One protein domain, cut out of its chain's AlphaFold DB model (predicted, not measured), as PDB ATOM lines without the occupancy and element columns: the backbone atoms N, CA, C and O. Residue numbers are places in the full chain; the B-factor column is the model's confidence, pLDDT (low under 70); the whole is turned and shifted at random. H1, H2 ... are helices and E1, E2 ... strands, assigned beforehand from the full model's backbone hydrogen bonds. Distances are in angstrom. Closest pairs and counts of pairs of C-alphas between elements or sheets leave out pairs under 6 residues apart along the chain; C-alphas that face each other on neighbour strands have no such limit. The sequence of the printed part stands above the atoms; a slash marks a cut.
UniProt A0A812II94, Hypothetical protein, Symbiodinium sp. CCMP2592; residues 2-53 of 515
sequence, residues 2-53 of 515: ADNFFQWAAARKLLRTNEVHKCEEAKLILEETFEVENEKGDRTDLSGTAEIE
ATOM      1  N   ALA A   2      -4.687  42.043  24.203       43.38
ATOM      2  CA  ALA A   2      -3.818  42.902  25.024       43.38
ATOM      3  C   ALA A   2      -4.431  44.278  25.377       43.38
ATOM      4  O   ALA A   2      -4.259  44.741  26.500       43.38
ATOM      5  N   ASP A   3      -5.217  44.892  24.486       52.22
ATOM      6  CA  ASP A   3      -5.813  46.215  24.762       52.22
ATOM      7  C   ASP A   3      -6.877  46.170  25.875       52.22
ATOM      8  O   ASP A   3      -6.977  47.084  26.692       52.22
ATOM      9  N   ASN A   4      -7.593  45.045  25.996       67.69
ATOM     10  CA  ASN A   4      -8.546  44.819  27.090       67.69
ATOM     11  C   ASN A   4      -7.848  44.707  28.454       67.69
ATOM     12  O   ASN A   4      -8.469  44.971  29.481       67.69
ATOM     13  N   PHE A   5      -6.569  44.324  28.484       68.56
ATOM     14  CA  PHE A   5      -5.807  44.160  29.720       68.56
ATOM     15  C   PHE A   5      -5.365  45.507  30.309       68.56
ATOM     16  O   PHE A   5      -5.508  45.724  31.510       68.56
ATOM     17  N   PHE A   6      -4.909  46.445  29.473       78.62
ATOM     18  CA  PHE A   6      -4.553  47.792  29.935       78.62
ATOM     19  C   PHE A   6      -5.779  48.589  30.380       78.62
ATOM     20  O   PHE A   6      -5.723  49.249  31.412       78.62
ATOM     21  N   GLN A   7      -6.912  48.462  29.681       80.44
ATOM     22  CA  GLN A   7      -8.175  49.062  30.127       80.44
ATOM     23  C   GLN A   7      -8.646  48.473  31.469       80.44
ATOM     24  O   GLN A   7      -9.062  49.210  32.361       80.44
ATOM     25  N   TRP A   8      -8.527  47.152  31.645       86.31
ATOM     26  CA  TRP A   8      -8.841  46.466  32.903       86.31
ATOM     27  C   TRP A   8      -7.944  46.924  34.065       86.31
ATOM     28  O   TRP A   8      -8.444  47.142  35.171       86.31
ATOM     29  N   ALA A   9      -6.642  47.102  33.815       82.56
ATOM     30  CA  ALA A   9      -5.679  47.568  34.809       82.56
ATOM     31  C   ALA A   9      -5.872  49.056  35.143       82.56
ATOM     32  O   ALA A   9      -5.842  49.425  36.317       82.56
ATOM     33  N   ALA A  10      -6.156  49.895  34.142       86.62
ATOM     34  CA  ALA A  10      -6.478  51.312  34.318       86.62
ATOM     35  C   ALA A  10      -7.704  51.497  35.220       86.62
ATOM     36  O   ALA A  10      -7.652  52.243  36.197       86.62
ATOM     37  N   ALA A  11      -8.779  50.747  34.953       86.19
ATOM     38  CA  ALA A  11     -10.014  50.798  35.736       86.19
ATOM     39  C   ALA A  11      -9.812  50.416  37.215       86.19
ATOM     40  O   ALA A  11     -10.573  50.853  38.075       86.19
ATOM     41  N   ARG A  12      -8.777  49.624  37.524       84.31
ATOM     42  CA  ARG A  12      -8.420  49.191  38.884       84.31
ATOM     43  C   ARG A  12      -7.284  49.998  39.517       84.31
ATOM     44  O   ARG A  12      -6.835  49.642  40.600       84.31
ATOM     45  N   LYS A  13      -6.821  51.074  38.865       89.69
ATOM     46  CA  LYS A  13      -5.654  51.875  39.287       89.69
ATOM     47  C   LYS A  13      -4.376  51.036  39.453       89.69
ATOM     48  O   LYS A  13      -3.553  51.303  40.319       89.69
ATOM     49  N   LEU A  14      -4.218  50.020  38.606       86.50
ATOM     50  CA  LEU A  14      -3.064  49.119  38.584       86.50
ATOM     51  C   LEU A  14      -2.048  49.493  37.494       86.50
ATOM     52  O   LEU A  14      -1.152  48.711  37.204       86.50
ATOM     53  N   LEU A  15      -2.171  50.665  36.869       87.31
ATOM     54  CA  LEU A  15      -1.144  51.178  35.964       87.31
ATOM     55  C   LEU A  15      -0.064  51.910  36.762       87.31
ATOM     56  O   LEU A  15      -0.372  52.702  37.652       87.31
ATOM     57  N   ARG A  16       1.201  51.666  36.423       86.94
ATOM     58  CA  ARG A  16       2.346  52.434  36.927       86.94
ATOM     59  C   ARG A  16       3.243  52.855  35.772       86.94
ATOM     60  O   ARG A  16       3.357  52.134  34.784       86.94
ATOM     61  N   THR A  17       3.948  53.967  35.927       86.06
ATOM     62  CA  THR A  17       5.005  54.363  34.989       86.06
ATOM     63  C   THR A  17       6.325  53.790  35.478       86.06
ATOM     64  O   THR A  17       6.795  54.148  36.555       86.06
ATOM     65  N   ASN A  18       6.920  52.880  34.712       78.81
ATOM     66  CA  ASN A  18       8.178  52.253  35.099       78.81
ATOM     67  C   ASN A  18       9.313  53.292  35.119       78.81
ATOM     68  O   ASN A  18       9.524  54.015  34.142       78.81
ATOM     69  N   GLU A  19      10.065  53.363  36.215       72.62
ATOM     70  CA  GLU A  19      11.077  54.403  36.418       72.62
ATOM     71  C   GLU A  19      12.242  54.327  35.429       72.62
ATOM     72  O   GLU A  19      12.821  55.368  35.105       72.62
ATOM     73  N   VAL A  20      12.552  53.130  34.922       68.00
ATOM     74  CA  VAL A  20      13.729  52.875  34.081       68.00
ATOM     75  C   VAL A  20      13.504  53.327  32.640       68.00
ATOM     76  O   VAL A  20      14.415  53.854  32.012       68.00
ATOM     77  N   HIS A  21      12.298  53.145  32.101       75.81
ATOM     78  CA  HIS A  21      12.013  53.434  30.686       75.81
ATOM     79  C   HIS A  21      10.836  54.380  30.460       75.81
ATOM     80  O   HIS A  21      10.511  54.683  29.316       75.81
ATOM     81  N   LYS A  22      10.207  54.864  31.534       85.50
ATOM     82  CA  LYS A  22       9.133  55.862  31.502       85.50
ATOM     83  C   LYS A  22       7.907  55.450  30.668       85.50
ATOM     84  O   LYS A  22       7.172  56.316  30.208       85.50
ATOM     85  N   CYS A  23       7.663  54.148  30.487       80.50
ATOM     86  CA  CYS A  23       6.439  53.643  29.847       80.50
ATOM     87  C   CYS A  23       5.434  53.151  30.896       80.50
ATOM     88  O   CYS A  23       5.838  52.671  31.958       80.50
ATOM     89  N   GLU A  24       4.140  53.235  30.577       80.75
ATOM     90  CA  GLU A  24       3.074  52.672  31.408       80.75
ATOM     91  C   GLU A  24       3.067  51.140  31.346       80.75
ATOM     92  O   GLU A  24       3.089  50.532  30.274       80.75
ATOM     93  N   GLU A  25       3.012  50.511  32.515       85.88
ATOM     94  CA  GLU A  25       2.931  49.068  32.696       85.88
ATOM     95  C   GLU A  25       1.734  48.725  33.592       85.88
ATOM     96  O   GLU A  25       1.495  49.373  34.612       85.88
ATOM     97  N   ALA A  26       0.993  47.680  33.225       82.44
ATOM     98  CA  ALA A  26      -0.095  47.141  34.033       82.44
ATOM     99  C   ALA A  26       0.433  46.150  35.083       82.44
ATOM    100  O   ALA A  26       1.079  45.157  34.746       82.44
ATOM    101  N   LYS A  27       0.137  46.421  36.356       74.62
ATOM    102  CA  LYS A  27       0.470  45.592  37.516       74.62
ATOM    103  C   LYS A  27      -0.516  44.426  37.608       74.62
ATOM    104  O   LYS A  27      -1.712  44.631  37.805       74.62
ATOM    105  N   LEU A  28      -0.017  43.198  37.466       68.88
ATOM    106  CA  LEU A  28      -0.797  41.986  37.704       68.88
ATOM    107  C   LEU A  28      -0.548  41.526  39.144       68.88
ATOM    108  O   LEU A  28       0.558  41.100  39.473       68.88
ATOM    109  N   ILE A  29      -1.566  41.644  39.995       65.31
ATOM    110  CA  ILE A  29      -1.526  41.136  41.368       65.31
ATOM    111  C   ILE A  29      -2.111  39.726  41.337       65.31
ATOM    112  O   ILE A  29      -3.289  39.557  41.016       65.31
ATOM    113  N   LEU A  30      -1.279  38.724  41.614       59.72
ATOM    114  CA  LEU A  30      -1.732  37.355  41.830       59.72
ATOM    115  C   LEU A  30      -1.813  37.129  43.338       59.72
ATOM    116  O   LEU A  30      -0.791  37.081  44.020       59.72
ATOM    117  N   GLU A  31      -3.036  37.044  43.844       55.94
ATOM    118  CA  GLU A  31      -3.336  36.637  45.213       55.94
ATOM    119  C   GLU A  31      -3.729  35.161  45.195       55.94
ATOM    120  O   GLU A  31      -4.716  34.786  44.560       55.94
ATOM    121  N   GLU A  32      -2.947  34.323  45.874       53.94
ATOM    122  CA  GLU A  32      -3.301  32.929  46.132       53.94
ATOM    123  C   GLU A  32      -3.528  32.737  47.633       53.94
ATOM    124  O   GLU A  32      -2.690  33.103  48.461       53.94
ATOM    125  N   THR A  33      -4.671  32.154  47.986       53.84
ATOM    126  CA  THR A  33      -5.002  31.740  49.351       53.84
ATOM    127  C   THR A  33      -5.074  30.221  49.425       53.84
ATOM    128  O   THR A  33      -5.689  29.564  48.584       53.84
ATOM    129  N   PHE A  34      -4.430  29.656  50.442       57.28
ATOM    130  CA  PHE A  34      -4.413  28.230  50.741       57.28
ATOM    131  C   PHE A  34      -4.999  28.008  52.131       57.28
ATOM    132  O   PHE A  34      -4.488  28.551  53.105       57.28
ATOM    133  N   GLU A  35      -6.031  27.178  52.232       60.16
ATOM    134  CA  GLU A  35      -6.599  26.766  53.517       60.16
ATOM    135  C   GLU A  35      -6.049  25.384  53.888       60.16
ATOM    136  O   GLU A  35      -6.135  24.432  53.105       60.16
ATOM    137  N   VAL A  36      -5.465  25.262  55.080       61.91
ATOM    138  CA  VAL A  36      -4.971  23.992  55.621       61.91
ATOM    139  C   VAL A  36      -5.766  23.646  56.873       61.91
ATOM    140  O   VAL A  36      -5.685  24.351  57.875       61.91
ATOM    141  N   GLU A  37      -6.519  22.546  56.826       69.25
ATOM    142  CA  GLU A  37      -7.268  22.007  57.969       69.25
ATOM    143  C   GLU A  37      -6.530  20.787  58.543       69.25
ATOM    144  O   GLU A  37      -6.208  19.843  57.815       69.25
ATOM    145  N   ASN A  38      -6.209  20.816  59.839       78.56
ATOM    146  CA  ASN A  38      -5.526  19.708  60.512       78.56
ATOM    147  C   ASN A  38      -6.519  18.617  60.981       78.56
ATOM    148  O   ASN A  38      -7.734  18.783  60.929       78.56
ATOM    149  N   GLU A  39      -6.011  17.485  61.485       63.44
ATOM    150  CA  GLU A  39      -6.845  16.352  61.941       63.44
ATOM    151  C   GLU A  39      -7.759  16.674  63.141       63.44
ATOM    152  O   GLU A  39      -8.665  15.899  63.448       63.44
ATOM    153  N   LYS A  40      -7.536  17.805  63.822       68.94
ATOM    154  CA  LYS A  40      -8.384  18.304  64.914       68.94
ATOM    155  C   LYS A  40      -9.476  19.265  64.428       68.94
ATOM    156  O   LYS A  40     -10.306  19.669  65.236       68.94
ATOM    157  N   GLY A  41      -9.505  19.579  63.131       77.75
ATOM    158  CA  GLY A  41     -10.431  20.540  62.531       77.75
ATOM    159  C   GLY A  41      -9.969  21.995  62.640       77.75
ATOM    160  O   GLY A  41     -10.741  22.897  62.324       77.75
ATOM    161  N   ASP A  42      -8.730  22.253  63.077       72.62
ATOM    162  CA  ASP A  42      -8.209  23.619  63.115       72.62
ATOM    163  C   ASP A  42      -7.827  24.050  61.700       72.62
ATOM    164  O   ASP A  42      -7.039  23.376  61.026       72.62
ATOM    165  N   ARG A  43      -8.368  25.189  61.264       78.75
ATOM    166  CA  ARG A  43      -8.078  25.795  59.962       78.75
ATOM    167  C   ARG A  43      -7.013  26.868  60.088       78.75
ATOM    168  O   ARG A  43      -7.070  27.711  60.977       78.75
ATOM    169  N   THR A  44      -6.033  26.819  59.196       68.38
ATOM    170  CA  THR A  44      -4.998  27.840  59.042       68.38
ATOM    171  C   THR A  44      -5.001  28.324  57.602       68.38
ATOM    172  O   THR A  44      -4.740  27.540  56.687       68.38
ATOM    173  N   ASP A  45      -5.256  29.615  57.420       70.44
ATOM    174  CA  ASP A  45      -5.265  30.250  56.106       70.44
ATOM    175  C   ASP A  45      -3.898  30.878  55.834       70.44
ATOM    176  O   ASP A  45      -3.371  31.666  56.623       70.44
ATOM    177  N   LEU A  46      -3.303  30.506  54.707       60.03
ATOM    178  CA  LEU A  46      -2.020  31.001  54.230       60.03
ATOM    179  C   LEU A  46      -2.255  31.747  52.919       60.03
ATOM    180  O   LEU A  46      -2.557  31.139  51.897       60.03
ATOM    181  N   SER A  47      -2.106  33.069  52.937       62.09
ATOM    182  CA  SER A  47      -2.179  33.899  51.733       62.09
ATOM    183  C   SER A  47      -0.786  34.317  51.272       62.09
ATOM    184  O   SER A  47      -0.005  34.839  52.070       62.09
ATOM    185  N   GLY A  48      -0.492  34.134  49.987       57.69
ATOM    186  CA  GLY A  48       0.707  34.647  49.331       57.69
ATOM    187  C   GLY A  48       0.336  35.580  48.184       57.69
ATOM    188  O   GLY A  48      -0.536  35.262  47.376       57.69
ATOM    189  N   THR A  49       1.003  36.729  48.098       58.62
ATOM    190  CA  THR A  49       0.879  37.635  46.952       58.62
ATOM    191  C   THR A  49       2.156  37.591  46.123       58.62
ATOM    192  O   THR A  49       3.266  37.632  46.656       58.62
ATOM    193  N   ALA A  50       2.004  37.471  44.805       53.84
ATOM    194  CA  ALA A  50       3.113  37.502  43.863       53.84
ATOM    195  C   ALA A  50       2.879  38.592  42.813       53.84
ATOM    196  O   ALA A  50       1.832  38.650  42.164       53.84
ATOM    197  N   GLU A  51       3.878  39.455  42.641       56.00
ATOM    198  CA  GLU A  51       3.887  40.489  41.608       56.00
ATOM    199  C   GLU A  51       4.700  39.986  40.410       56.00
ATOM    200  O   GLU A  51       5.873  39.640  40.550       56.00
ATOM    201  N   ILE A  52       4.081  39.917  39.226       52.84
ATOM    202  CA  ILE A  52       4.755  39.475  37.996       52.84
ATOM    203  C   ILE A  52       4.785  40.624  36.986       52.84
ATOM    204  O   ILE A  52       3.745  41.146  36.583       52.84
ATOM    205  N   GLU A  53       5.988  41.001  36.544       52.03
ATOM    206  CA  GLU A  53       6.197  42.045  35.536       52.03
ATOM    207  C   GLU A  53       6.004  41.503  34.103       52.03
ATOM    208  O   GLU A  53       6.566  40.481  33.706       52.03
TER     209      GLU A  53
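Overview. This is residues 2 to 53 of the 515 residues of the protein "Hypothetical protein" of Symbiodinium sp. CCMP2592 (UniProt A0A812II94). A long two-stranded hairpin, E3 and E4, makes a narrow arm, and at one end of it sits a small head in which helix H1 packs, with its residues 5 to 10, on a short hairpin of E1 and E2. E2 runs on into E3, joining head and arm, while the turn between E3 and E4 makes the far tip. The printed part has 52 residues with one named helix and four named strands, in the order H1, E1, E2, E3, E4; each hairpin is an antiparallel sheet of two strands, and the class is mixed, helices and strands. The whole is extended, with a radius of gyration of the C-alphas of 16.9 A and spans of 53 by 24 by 16 A, the arm making the length.

Arrangement. H1, residues 2 to 11, comes first, and every O i to N i+4 pair inside it is within hydrogen-bond range. A tight link of 3 residues leads to E1, residues 15 to 17; the closest C-alphas of H1 and E1 are those of Ala 9 and Leu 15, 5.9 A apart. E2, residues 24 to 26, forms a hairpin with E1, antiparallel at 145 degrees between their directions, with N 16 and O 25 at 2.9 A and N 25 and O 16 at 2.8 A, both within hydrogen-bond range. The closest C-alphas of H1 and E2 are those of Ala 9 and Ala 26, 5.7 A apart. After a break of 1 residue E2 runs on into E3, residues 28 to 37, at 23 degrees; these two strands meet only through their link. E3 forms a hairpin with E4, residues 43 to 52, antiparallel at 162 degrees, and its pairs within hydrogen-bond range include N 34 and O 46 at 2.8 A and N 30 and O 50 at 3.2 A. E4 is apart from H1, E1 and E2, and E1 is apart from E3.

Along the chain. H1 begins with C-alpha 2 at (-3.818, 42.902, 25.024) and measures 14.7 A from first to last C-alpha. E1 and E2 have 3 residues each. E3 measures 29.2 A, from C-alpha 28 at (-0.797, 41.986, 37.704) to C-alpha 37 at (-7.268, 22.007, 57.969). E4 measures 28.9 A and ends with C-alpha 52 at (4.755, 39.475, 37.996).

Size, cuts and confidence. The two C-alphas farthest apart are those of Lys 22 and Lys 40, 53.2 A. The printed part, residues 2 to 53, has no cut and no long link. The mean pLDDT of the printed part is 70.7; 26 residues are under 70, among them residues 2 to 5, 28 to 37 and 46 to 53.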